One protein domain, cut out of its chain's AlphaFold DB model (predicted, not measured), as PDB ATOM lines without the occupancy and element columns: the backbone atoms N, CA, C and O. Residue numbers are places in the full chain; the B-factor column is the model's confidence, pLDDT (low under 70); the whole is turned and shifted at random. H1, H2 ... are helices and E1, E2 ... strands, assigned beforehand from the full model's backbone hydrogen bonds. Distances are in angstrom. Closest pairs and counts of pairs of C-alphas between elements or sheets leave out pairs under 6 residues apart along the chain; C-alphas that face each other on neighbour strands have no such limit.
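AT A GLANCE: This is residues 7 to 97 of the 97 residues of an uncharacterized protein of Thermococcus cleftensis (strain DSM 27260 / KACC 17922 / CL1) (UniProt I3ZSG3). A long, twisted sheet of five strands, E1 E2 E6 E7 E8, is partly covered by a small sheet, E3 E4 E5, whose strands cross its own nearly at right angles, and the short helix H1 packs on both sheets at one end. The sandwich is partial: the E1 and E2 hairpin and the turn between E6 and E7 reach beyond the small sheet and make the length. The printed part has 91 residues with eight named strands and one named helix, in the order E1 E2 E3 E4 E5 H1 E6 E7 E8; both sheets, in the strand orders just named, are antiparallel, and the class is mostly strand. The whole is compact, with a radius of gyration of the C-alphas of 14.0 A, yet elongated, spanning 43 by 26 by 21 A.

HOW THE PARTS SIT: Start at edge strand E1, residues 7 to 10, which forms a hairpin with E2, residues 15 to 23; N 10 and O 15 are 2.9 A apart. E2 runs on into E3, residues 26 to 30, across a break of 2 residues at 96 degrees. Next come two hairpins, E3 with E4, residues 33 to 39 (N 28 to O 36, 2.8 A), and E4 with E5, residues 42 to 45 (N 37 to O 44, 2.8 A). In H1, residues 52 to 60, every O i to N i+4 pair is within hydrogen-bond range. E6, residues 63 to 74, bends by 66 degrees at residue 66 and is antiparallel to E2, with N 18 and O 71 2.9 A apart. Two more hairpins follow, E6 with E7, residues 77 to 86 (N 70 to O 81, 2.8 A), and E7 with E8, residues 89 to 96 (N 82 to O 94, 2.9 A). E3 E4 E5 and E6 E7 E8 are meanders, each strand the antiparallel neighbour of the one before. The sheets form a sandwich, two sheets face to face, with strands at 88 degrees; the closest C-alphas of E5 and E8 are those of Pro 45 and Phe 94, 6.8 A apart. H1 is on the larger sheet at a height of 9.4 A, and its closest C-alphas to E7 are Val 54 and Ala 86, 5.9 A. It is also on the small sheet, over none of its strands, with Lys 33 and His 55 the closest C-alphas of E4 and H1, 5.4 A. E1 and E4 are apart.

IN THESE COORDINATES: Find C-alpha 7 at (208.534, 203.369, 112.433), where E1 begins. E2 measures 26.3 A, E4 17.9 A and H1 12.3 A. E6, the longest strand by residues, runs 30.2 A from C-alpha 63 at (205.270, 226.892, 119.769); E7 measures 28.6 A, and E8 runs 21.0 A to C-alpha 96 at (222.878, 211.979, 122.411).

THE WHOLE: The two C-alphas farthest apart are those of Lys 12 and Arg 31, 45.2 A. The printed part has no cut and no long link. Its mean pLDDT is 85.9; look for values under 70 at residues 7 to 15.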
ATOM      1  N   ARG A   7     207.356 204.184 112.761       57.50
ATOM      2  CA  ARG A   7     208.534 203.369 112.433       57.50
ATOM      3  C   ARG A   7     208.805 203.436 110.941       57.50
ATOM      4  O   ARG A   7     207.936 203.086 110.138       57.50
ATOM      5  N   VAL A   8     210.011 203.849 110.571       59.28
ATOM      6  CA  VAL A   8     210.474 203.840 109.180       59.28
ATOM      7  C   VAL A   8     211.787 203.071 109.106       59.28
ATOM      8  O   VAL A   8     212.756 203.404 109.778       59.28
ATOM      9  N   GLU A   9     211.820 202.040 108.264       54.25
ATOM     10  CA  GLU A   9     213.004 201.210 108.044       54.25
ATOM     11  C   GLU A   9     213.521 201.409 106.621       54.25
ATOM     12  O   GLU A   9     212.810 201.152 105.646       54.25
ATOM     13  N   ASN A  10     214.777 201.833 106.479       54.81
ATOM     14  CA  ASN A  10     215.447 201.860 105.185       54.81
ATOM     15  C   ASN A  10     216.422 200.681 105.076       54.81
ATOM     16  O   ASN A  10     217.617 200.783 105.361       54.81
ATOM     17  N   ALA A  11     215.890 199.544 104.620       54.44
ATOM     18  CA  ALA A  11     216.601 198.265 104.530       54.44
ATOM     19  C   ALA A  11     217.875 198.293 103.660       54.44
ATOM     20  O   ALA A  11     218.703 197.393 103.764       54.44
ATOM     21  N   LYS A  12     218.066 199.313 102.807       51.12
ATOM     22  CA  LYS A  12     219.285 199.450 101.990       51.12
ATOM     23  C   LYS A  12     220.503 199.950 102.766       51.12
ATOM     24  O   LYS A  12     221.613 199.735 102.291       51.12
ATOM     25  N   TYR A  13     220.310 200.606 103.910       52.53
ATOM     26  CA  TYR A  13     221.393 201.255 104.660       52.53
ATOM     27  C   TYR A  13     221.476 200.826 106.130       52.53
ATOM     28  O   TYR A  13     222.335 201.325 106.844       52.53
ATOM     29  N   GLY A  14     220.611 199.910 106.584       57.59
ATOM     30  CA  GLY A  14     220.594 199.469 107.985       57.59
ATOM     31  C   GLY A  14     220.199 200.577 108.965       57.59
ATOM     32  O   GLY A  14     220.581 200.511 110.126       57.59
ATOM     33  N   VAL A  15     219.465 201.587 108.484       63.72
ATOM     34  CA  VAL A  15     218.999 202.721 109.290       63.72
ATOM     35  C   VAL A  15     217.508 202.563 109.544       63.72
ATOM     36  O   VAL A  15     216.714 202.502 108.596       63.72
ATOM     37  N   GLY A  16     217.144 202.486 110.819       76.81
ATOM     38  CA  GLY A  16     215.766 202.567 111.291       76.81
ATOM     39  C   GLY A  16     215.593 203.803 112.159       76.81
ATOM     40  O   GLY A  16     216.557 204.256 112.771       76.81
ATOM     41  N   PHE A  17     214.386 204.353 112.216       79.12
ATOM     42  CA  PHE A  17     214.057 205.298 113.276       79.12
ATOM     43  C   PHE A  17     212.650 205.078 113.816       79.12
ATOM     44  O   PHE A  17     211.724 204.764 113.059       79.12
ATOM     45  N   ASP A  18     212.522 205.272 115.124       84.56
ATOM     46  CA  ASP A  18     211.268 205.318 115.855       84.56
ATOM     47  C   ASP A  18     211.022 206.761 116.316       84.56
ATOM     48  O   ASP A  18     211.844 207.378 116.993       84.56
ATOM     49  N   GLU A  19     209.886 207.329 115.918       87.19
ATOM     50  CA  GLU A  19     209.465 208.671 116.329       87.19
ATOM     51  C   GLU A  19     208.276 208.600 117.273       87.19
ATOM     52  O   GLU A  19     207.311 207.881 117.011       87.19
ATOM     53  N   TYR A  20     208.303 209.401 118.335       88.81
ATOM     54  CA  TYR A  20     207.165 209.587 119.224       88.81
ATOM     55  C   TYR A  20     207.051 211.012 119.755       88.81
ATOM     56  O   TYR A  20     208.012 211.770 119.824       88.81
ATOM     57  N   VAL A  21     205.836 211.383 120.159       90.94
ATOM     58  CA  VAL A  21     205.519 212.731 120.639       90.94
ATOM     59  C   VAL A  21     205.410 212.745 122.160       90.94
ATOM     60  O   VAL A  21     204.653 211.970 122.754       90.94
ATOM     61  N   VAL A  22     206.132 213.669 122.791       91.44
ATOM     62  CA  VAL A  22     206.126 213.886 124.239       91.44
ATOM     63  C   VAL A  22     205.480 215.239 124.553       91.44
ATOM     64  O   VAL A  22     205.933 216.275 124.062       91.44
ATOM     65  N   PRO A  23     204.430 215.280 125.394       93.00
ATOM     66  CA  PRO A  23     203.776 216.530 125.751       93.00
ATOM     67  C   PRO A  23     204.673 217.399 126.640       93.00
ATOM     68  O   PRO A  23     205.249 216.932 127.630       93.00
ATOM     69  N   VAL A  24     204.709 218.693 126.334       93.00
ATOM     70  CA  VAL A  24     205.462 219.693 127.093       93.00
ATOM     71  C   VAL A  24     204.610 220.264 128.220       93.00
ATOM     72  O   VAL A  24     203.471 220.688 128.030       93.00
ATOM     73  N   ARG A  25     205.196 220.319 129.416       93.44
ATOM     74  CA  ARG A  25     204.602 220.922 130.616       93.44
ATOM     75  C   ARG A  25     205.034 222.366 130.838       93.44
ATOM     76  O   ARG A  25     204.302 223.122 131.470       93.44
ATOM     77  N   GLY A  26     206.194 222.753 130.320       92.75
ATOM     78  CA  GLY A  26     206.712 224.111 130.418       92.75
ATOM     79  C   GLY A  26     208.104 224.246 129.815       92.75
ATOM     80  O   GLY A  26     208.720 223.258 129.421       92.75
ATOM     81  N   PHE A  27     208.611 225.473 129.791       93.06
ATOM     82  CA  PHE A  27     209.917 225.809 129.227       93.06
ATOM     83  C   PHE A  27     210.794 226.442 130.303       93.06
ATOM     84  O   PHE A  27     210.357 227.335 131.029       93.06
ATOM     85  N   LEU A  28     212.034 225.975 130.405       93.81
ATOM     86  CA  LEU A  28     213.066 226.594 131.218       93.81
ATOM     87  C   LEU A  28     213.772 227.652 130.372       93.81
ATOM     88  O   LEU A  28     214.456 227.333 129.398       93.81
ATOM     89  N   LEU A  29     213.620 228.912 130.769       92.56
ATOM     90  CA  LEU A  29     214.288 230.040 130.132       92.56
ATOM     91  C   LEU A  29     215.456 230.517 130.994       92.56
ATOM     92  O   LEU A  29     215.287 230.809 132.177       92.56
ATOM     93  N   GLN A  30     216.633 230.661 130.389       92.06
ATOM     94  CA  GLN A  30     217.789 231.304 131.011       92.06
ATOM     95  C   GLN A  30     218.240 232.479 130.154       92.06
ATOM     96  O   GLN A  30     218.577 232.322 128.984       92.06
ATOM     97  N   ARG A  31     218.237 233.687 130.736       88.62
ATOM     98  CA  ARG A  31     218.618 234.936 130.042       88.62
ATOM     99  C   ARG A  31     217.867 235.148 128.713       88.62
ATOM    100  O   ARG A  31     218.440 235.637 127.746       88.62
ATOM    101  N   GLY A  32     216.592 234.755 128.661       84.69
ATOM    102  CA  GLY A  32     215.753 234.861 127.461       84.69
ATOM    103  C   GLY A  32     216.016 233.799 126.387       84.69
ATOM    104  O   GLY A  32     215.417 233.873 125.320       84.69
ATOM    105  N   LYS A  33     216.880 232.814 126.657       90.69
ATOM    106  CA  LYS A  33     217.111 231.654 125.793       90.69
ATOM    107  C   LYS A  33     216.426 230.417 126.356       90.69
ATOM    108  O   LYS A  33     216.357 230.246 127.574       90.69
ATOM    109  N   LEU A  34     215.952 229.550 125.465       92.12
ATOM    110  CA  LEU A  34     215.472 228.224 125.836       92.12
ATOM    111  C   LEU A  34     216.664 227.385 126.310       92.12
ATOM    112  O   LEU A  34     217.602 227.178 125.551       92.12
ATOM    113  N   ALA A  35     216.620 226.949 127.567       93.88
ATOM    114  CA  ALA A  35     217.674 226.159 128.205       93.88
ATOM    115  C   ALA A  35     217.215 224.737 128.560       93.88
ATOM    116  O   ALA A  35     218.034 223.859 128.813       93.88
ATOM    117  N   GLY A  36     215.906 224.495 128.593       93.81
ATOM    118  CA  GLY A  36     215.361 223.166 128.831       93.81
ATOM    119  C   GLY A  36     213.851 223.113 128.662       93.81
ATOM    120  O   GLY A  36     213.172 224.141 128.630       93.81
ATOM    121  N   ILE A  37     213.320 221.901 128.580       94.25
ATOM    122  CA  ILE A  37     211.896 221.629 128.405       94.25
ATOM    123  C   ILE A  37     211.432 220.697 129.516       94.25
ATOM    124  O   ILE A  37     211.978 219.615 129.705       94.25
ATOM    125  N   TYR A  38     210.406 221.117 130.251       93.94
ATOM    126  CA  TYR A  38     209.774 220.289 131.269       93.94
ATOM    127  C   TYR A  38     208.815 219.307 130.605       93.94
ATOM    128  O   TYR A  38     207.848 219.714 129.958       93.94
ATOM    129  N   VAL A  39     209.040 218.018 130.827       93.56
ATOM    130  CA  VAL A  39     208.147 216.927 130.428       93.56
ATOM    131  C   VAL A  39     207.612 216.225 131.676       93.56
ATOM    132  O   VAL A  39     207.877 216.642 132.805       93.56
ATOM    133  N   LYS A  40     206.777 215.194 131.508       89.94
ATOM    134  CA  LYS A  40     206.189 214.480 132.653       89.94
ATOM    135  C   LYS A  40     207.247 213.896 133.588       89.94
ATOM    136  O   LYS A  40     207.084 214.022 134.800       89.94
ATOM    137  N   ASP A  41     208.286 213.304 133.014       87.00
ATOM    138  CA  ASP A  41     209.252 212.474 133.735       87.00
ATOM    139  C   ASP A  41     210.594 213.187 133.989       87.00
ATOM    140  O   ASP A  41     211.535 212.576 134.483       87.00
ATOM    141  N   GLY A  42     210.696 214.491 133.697       92.31
ATOM    142  CA  GLY A  42     211.921 215.250 133.948       92.31
ATOM    143  C   GLY A  42     212.062 216.530 133.129       92.31
ATOM    144  O   GLY A  42     211.078 217.136 132.697       92.31
ATOM    145  N   ILE A  43     213.316 216.944 132.944       93.75
ATOM    146  CA  ILE A  43     213.710 218.096 132.128       93.75
ATOM    147  C   ILE A  43     214.609 217.586 131.008       93.75
ATOM    148  O   ILE A  43     215.619 216.945 131.285       93.75
ATOM    149  N   ILE A  44     214.262 217.909 129.767       92.62
ATOM    150  CA  ILE A  44     215.138 217.719 128.612       92.62
ATOM    151  C   ILE A  44     215.999 218.981 128.501       92.62
ATOM    152  O   ILE A  44     215.435 220.063 128.300       92.62
ATOM    153  N   PRO A  45     217.325 218.907 128.694       94.12
ATOM    154  CA  PRO A  45     218.190 220.067 128.526       94.12
ATOM    155  C   PRO A  45     218.269 220.446 127.045       94.12
ATOM    156  O   PRO A  45     218.266 219.576 126.182       94.12
ATOM    157  N   VAL A  46     218.359 221.743 126.753       93.38
ATOM    158  CA  VAL A  46     218.690 222.204 125.401       93.38
ATOM    159  C   VAL A  46     220.200 222.350 125.308       93.38
ATOM    160  O   VAL A  46     220.780 223.199 125.987       93.38
ATOM    161  N   THR A  47     220.825 221.489 124.511       92.44
ATOM    162  CA  THR A  47     222.278 221.464 124.281       92.44
ATOM    163  C   THR A  47     222.658 222.092 122.950       92.44
ATOM    164  O   THR A  47     223.754 222.635 122.833       92.44
ATOM    165  N   GLU A  48     221.745 222.060 121.980       90.81
ATOM    166  CA  GLU A  48     221.977 222.596 120.643       90.81
ATOM    167  C   GLU A  48     221.834 224.122 120.604       90.81
ATOM    168  O   GLU A  48     221.018 224.726 121.311       90.81
ATOM    169  N   GLU A  49     222.626 224.766 119.744       88.94
ATOM    170  CA  GLU A  49     222.495 226.198 119.497       88.94
ATOM    171  C   GLU A  49     221.284 226.464 118.601       88.94
ATOM    172  O   GLU A  49     221.240 226.071 117.436       88.94
ATOM    173  N   LEU A  50     220.292 227.158 119.156       90.31
ATOM    174  CA  LEU A  50     219.070 227.491 118.439       90.31
ATOM    175  C   LEU A  50     219.130 228.909 117.858       90.31
ATOM    176  O   LEU A  50     219.657 229.826 118.502       90.31
ATOM    177  N   PRO A  51     218.523 229.129 116.681       90.50
ATOM    178  CA  PRO A  51     218.332 230.465 116.144       90.50
ATOM    179  C   PRO A  51     217.564 231.369 117.110       90.50
ATOM    180  O   PRO A  51     216.746 230.930 117.929       90.50
ATOM    181  N   LYS A  52     217.786 232.678 116.979       89.56
ATOM    182  CA  LYS A  52     217.130 233.685 117.821       89.56
ATOM    183  C   LYS A  52     215.608 233.626 117.684       89.56
ATOM    184  O   LYS A  52     214.901 233.855 118.665       89.56
ATOM    185  N   GLU A  53     215.122 233.312 116.492       89.25
ATOM    186  CA  GLU A  53     213.706 233.207 116.150       89.25
ATOM    187  C   GLU A  53     213.034 232.116 116.988       89.25
ATOM    188  O   GLU A  53     211.980 232.353 117.568       89.25
ATOM    189  N   VAL A  54     213.703 230.974 117.182       89.50
ATOM    190  CA  VAL A  54     213.193 229.865 118.005       89.50
ATOM    191  C   VAL A  54     213.063 230.288 119.465       89.50
ATOM    192  O   VAL A  54     212.033 230.060 120.100       89.50
ATOM    193  N   HIS A  55     214.076 230.969 120.008       89.88
ATOM    194  CA  HIS A  55     213.994 231.507 121.366       89.88
ATOM    195  C   HIS A  55     212.841 232.508 121.513       89.88
ATOM    196  O   HIS A  55     212.118 232.475 122.509       89.88
ATOM    197  N   GLN A  56     212.637 233.374 120.521       89.19
ATOM    198  CA  GLN A  56     211.526 234.321 120.521       89.19
ATOM    199  C   GLN A  56     210.172 233.619 120.402       89.19
ATOM    200  O   GLN A  56     209.254 233.992 121.127       89.19
ATOM    201  N   ALA A  57     210.037 232.599 119.556       88.94
ATOM    202  CA  ALA A  57     208.810 231.820 119.429       88.94
ATOM    203  C   ALA A  57     208.429 231.174 120.769       88.94
ATOM    204  O   ALA A  57     207.278 231.267 121.193       88.94
ATOM    205  N   VAL A  58     209.404 230.617 121.497       87.62
ATOM    206  CA  VAL A  58     209.190 230.061 122.845       87.62
ATOM    207  C   VAL A  58     208.726 231.139 123.825       87.62
ATOM    208  O   VAL A  58     207.751 230.937 124.547       87.62
ATOM    209  N   VAL A  59     209.400 232.292 123.849       87.00
ATOM    210  CA  VAL A  59     209.081 233.398 124.769       87.00
ATOM    211  C   VAL A  59     207.686 233.972 124.504       87.00
ATOM    212  O   VAL A  59     206.968 234.282 125.453       87.00
ATOM    213  N   HIS A  60     207.283 234.086 123.238       86.88
ATOM    214  CA  HIS A  60     205.962 234.589 122.848       86.88
ATOM    215  C   HIS A  60     204.870 233.502 122.847       86.88
ATOM    216  O   HIS A  60     203.699 233.814 122.642       86.88
ATOM    217  N   GLY A  61     205.223 232.236 123.093       83.69
ATOM    218  CA  GLY A  61     204.281 231.115 123.119       83.69
ATOM    219  C   GLY A  61     203.807 230.643 121.740       83.69
ATOM    220  O   GLY A  61     202.796 229.950 121.654       83.69
ATOM    221  N   HIS A  62     204.523 230.985 120.667       85.25
ATOM    222  CA  HIS A  62     204.257 230.556 119.287       85.25
ATOM    223  C   HIS A  62     204.886 229.189 118.979       85.25
ATOM    224  O   HIS A  62     205.558 228.995 117.970       85.25
ATOM    225  N   ILE A  63     204.702 228.235 119.884       86.88
ATOM    226  CA  ILE A  63     205.270 226.892 119.769       86.88
ATOM    227  C   ILE A  63     204.229 225.854 120.145       86.88
ATOM    228  O   ILE A  63     203.340 226.101 120.971       86.88
ATOM    229  N   LYS A  64     204.350 224.665 119.560       86.12
ATOM    230  CA  LYS A  64     203.523 223.541 119.986       86.12
ATOM    231  C   LYS A  64     203.905 223.125 121.407       86.12
ATOM    232  O   LYS A  64     205.060 223.199 121.820       86.12
ATOM    233  N   LYS A  65     202.916 222.667 122.178       88.88
ATOM    234  CA  LYS A  65     203.122 222.140 123.541       88.88
ATOM    235  C   LYS A  65     203.498 220.658 123.522       88.88
ATOM    236  O   LYS A  65     203.031 219.879 124.351       88.88
ATOM    237  N   GLU A  66     204.331 220.278 122.571       92.81
ATOM    238  CA  GLU A  66     204.829 218.923 122.382       92.81
ATOM    239  C   GLU A  66     206.210 218.978 121.727       92.81
ATOM    240  O   GLU A  66     206.545 219.953 121.052       92.81
ATOM    241  N   VAL A  67     207.012 217.951 121.972       92.25
ATOM    242  CA  VAL A  67     208.290 217.716 121.299       92.25
ATOM    243  C   VAL A  67     208.255 216.347 120.649       92.25
ATOM    244  O   VAL A  67     207.607 215.431 121.161       92.25
ATOM    245  N   THR A  68     208.961 216.206 119.539       93.19
ATOM    246  CA  THR A  68     209.166 214.912 118.892       93.19
ATOM    247  C   THR A  68     210.477 214.339 119.392       93.19
ATOM    248  O   THR A  68     211.499 215.014 119.343       93.19
ATOM    249  N   VAL A  69     210.457 213.111 119.880       91.06
ATOM    250  CA  VAL A  69     211.661 212.335 120.157       91.06
ATOM    251  C   VAL A  69     211.834 211.354 119.011       91.06
ATOM    252  O   VAL A  69     210.874 210.689 118.618       91.06
ATOM    253  N   ARG A  70     213.039 211.305 118.458       91.00
ATOM    254  CA  ARG A  70     213.431 210.403 117.385       91.00
ATOM    255  C   ARG A  70     214.593 209.555 117.874       91.00
ATOM    256  O   ARG A  70     215.653 210.084 118.190       91.00
ATOM    257  N   GLU A  71     214.386 208.253 117.910       88.62
ATOM    258  CA  GLU A  71     215.415 207.254 118.182       88.62
ATOM    259  C   GLU A  71     215.880 206.717 116.830       88.62
ATOM    260  O   GLU A  71     215.090 206.150 116.081       88.62
ATOM    261  N   ILE A  72     217.130 206.988 116.461       87.19
ATOM    262  CA  ILE A  72     217.732 206.596 115.188       87.19
ATOM    263  C   ILE A  72     218.724 205.472 115.451       87.19
ATOM    264  O   ILE A  72     219.691 205.650 116.183       87.19
ATOM    265  N   HIS A  73     218.510 204.340 114.799       85.62
ATOM    266  CA  HIS A  73     219.338 203.149 114.923       85.62
ATOM    267  C   HIS A  73     220.281 203.055 113.717       85.62
ATOM    268  O   HIS A  73     219.826 202.835 112.588       85.62
ATOM    269  N   TYR A  74     221.586 203.217 113.947       79.75
ATOM    270  CA  TYR A  74     222.665 203.102 112.961       79.75
ATOM    271  C   TYR A  74     223.557 201.893 113.272       79.75
ATOM    272  O   TYR A  74     224.620 202.014 113.878       79.75
ATOM    273  N   GLY A  75     223.171 200.703 112.808       80.25
ATOM    274  CA  GLY A  75     223.968 199.494 113.043       80.25
ATOM    275  C   GLY A  75     224.057 199.134 114.532       80.25
ATOM    276  O   GLY A  75     223.114 198.554 115.059       80.25
ATOM    277  N   GLU A  76     225.190 199.439 115.177       78.38
ATOM    278  CA  GLU A  76     225.422 199.240 116.623       78.38
ATOM    279  C   GLU A  76     225.324 200.545 117.444       78.38
ATOM    280  O   GLU A  76     225.479 200.504 118.663       78.38
ATOM    281  N   GLU A  77     225.085 201.691 116.798       82.19
ATOM    282  CA  GLU A  77     224.950 202.999 117.450       82.19
ATOM    283  C   GLU A  77     223.484 203.453 117.472       82.19
ATOM    284  O   GLU A  77     222.804 203.416 116.444       82.19
ATOM    285  N   ASP A  78     223.018 203.936 118.625       85.31
ATOM    286  CA  ASP A  78     221.673 204.483 118.808       85.31
ATOM    287  C   ASP A  78     221.769 205.981 119.111       85.31
ATOM    288  O   ASP A  78     222.396 206.385 120.083       85.31
ATOM    289  N   ILE A  79     221.137 206.818 118.290       89.19
ATOM    290  CA  ILE A  79     221.117 208.273 118.462       89.19
ATOM    291  C   ILE A  79     219.715 208.707 118.872       89.19
ATOM    292  O   ILE A  79     218.741 208.399 118.194       89.19
ATOM    293  N   ILE A  80     219.602 209.480 119.948       90.19
ATOM    294  CA  ILE A  80     218.345 210.101 120.368       90.19
ATOM    295  C   ILE A  80     218.392 211.580 120.009       90.19
ATOM    296  O   ILE A  80     219.198 212.328 120.562       90.19
ATOM    297  N   GLU A  81     217.488 212.009 119.134       93.06
ATOM    298  CA  GLU A  81     217.229 213.414 118.832       93.06
ATOM    299  C   GLU A  81     215.918 213.853 119.483       93.06
ATOM    300  O   GLU A  81     214.891 213.180 119.391       93.06
ATOM    301  N   VAL A  82     215.915 215.033 120.094       93.31
ATOM    302  CA  VAL A  82     214.679 215.704 120.506       93.31
ATOM    303  C   VAL A  82     214.498 216.938 119.646       93.31
ATOM    304  O   VAL A  82     215.397 217.771 119.542       93.31
ATOM    305  N   LEU A  83     213.316 217.070 119.055       93.69
ATOM    306  CA  LEU A  83     212.944 218.153 118.164       93.69
ATOM    307  C   LEU A  83     211.793 218.972 118.752       93.69
ATOM    308  O   LEU A  83     210.812 218.425 119.261       93.69
ATOM    309  N   ILE A  84     211.888 220.294 118.629       92.12
ATOM    310  CA  ILE A  84     210.797 221.230 118.908       92.12
ATOM    311  C   ILE A  84     210.262 221.808 117.600       92.12
ATOM    312  O   ILE A  84     211.038 222.151 116.711       92.12
ATOM    313  N   GLU A  85     208.943 221.957 117.491       90.19
ATOM    314  CA  GLU A  85     208.334 222.687 116.379       90.19
ATOM    315  C   GLU A  85     208.101 224.152 116.772       90.19
ATOM    316  O   GLU A  85     207.295 224.461 117.660       90.19
ATOM    317  N   ALA A  86     208.812 225.050 116.095       85.81
ATOM    318  CA  ALA A  86     208.702 226.495 116.241       85.81
ATOM    319  C   ALA A  86     208.544 227.132 114.858       85.81
ATOM    320  O   ALA A  86     209.289 226.800 113.937       85.81
ATOM    321  N   ASP A  87     207.554 228.015 114.700       79.81
ATOM    322  CA  ASP A  87     207.237 228.672 113.422       79.81
ATOM    323  C   ASP A  87     207.126 227.696 112.228       79.81
ATOM    324  O   ASP A  87     207.618 227.958 111.132       79.81
ATOM    325  N   TYR A  88     206.447 226.559 112.434       77.19
ATOM    326  CA  TYR A  88     206.240 225.499 111.428       77.19
ATOM    327  C   TYR A  88     207.528 224.810 110.941       77.19
ATOM    328  O   TYR A  88     207.521 224.138 109.908       77.19
ATOM    329  N   GLN A  89     208.631 224.956 111.679       85.88
ATOM    330  CA  GLN A  89     209.896 224.274 111.425       85.88
ATOM    331  C   GLN A  89     210.326 223.458 112.645       85.88
ATOM    332  O   GLN A  89     210.166 223.888 113.788       85.88
ATOM    333  N   SER A  90     210.888 222.279 112.387       89.38
ATOM    334  CA  SER A  90     211.439 221.408 113.424       89.38
ATOM    335  C   SER A  90     212.904 221.740 113.671       89.38
ATOM    336  O   SER A  90     213.698 221.773 112.731       89.38
ATOM    337  N   TRP A  91     213.261 221.931 114.936       92.62
ATOM    338  CA  TRP A  91     214.620 222.231 115.377       92.62
ATOM    339  C   TRP A  91     215.078 221.199 116.394       92.62
ATOM    340  O   TRP A  91     214.390 220.978 117.391       92.62
ATOM    341  N   THR A  92     216.241 220.594 116.169       93.62
ATOM    342  CA  THR A  92     216.870 219.711 117.153       93.62
ATOM    343  C   THR A  92     217.345 220.542 118.338       93.62
ATOM    344  O   THR A  92     218.053 221.531 118.168       93.62
ATOM    345  N   ILE A  93     216.914 220.168 119.539       92.94
ATOM    346  CA  ILE A  93     217.269 220.852 120.789       92.94
ATOM    347  C   ILE A  93     218.234 220.033 121.642       92.94
ATOM    348  O   ILE A  93     218.890 220.583 122.527       92.94
ATOM    349  N   PHE A  94     218.285 218.725 121.408       93.12
ATOM    350  CA  PHE A  94     219.081 217.781 122.169       93.12
ATOM    351  C   PHE A  94     219.427 216.588 121.287       93.12
ATOM    352  O   PHE A  94     218.536 216.057 120.620       93.12
ATOM    353  N   THR A  95     220.685 216.160 121.349       91.56
ATOM    354  CA  THR A  95     221.172 214.951 120.688       91.56
ATOM    355  C   THR A  95     222.091 214.190 121.638       91.56
ATOM    356  O   THR A  95     222.950 214.790 122.286       91.56
ATOM    357  N   THR A  96     221.934 212.871 121.720       89.19
ATOM    358  CA  THR A  96     222.878 211.979 122.411       89.19
ATOM    359  C   THR A  96     223.043 210.680 121.630       89.19
ATOM    360  O   THR A  96     222.113 210.270 120.943       89.19
ATOM    361  N   SER A  97     224.214 210.056 121.754       82.31
ATOM    362  CA  SER A  97     224.556 208.716 121.250       82.31
ATOM    363  C   SER A  97     224.931 207.778 122.391       82.31
ATOM    364  O   SER A  97     225.374 208.328 123.431       82.31
TER     365      SER A  97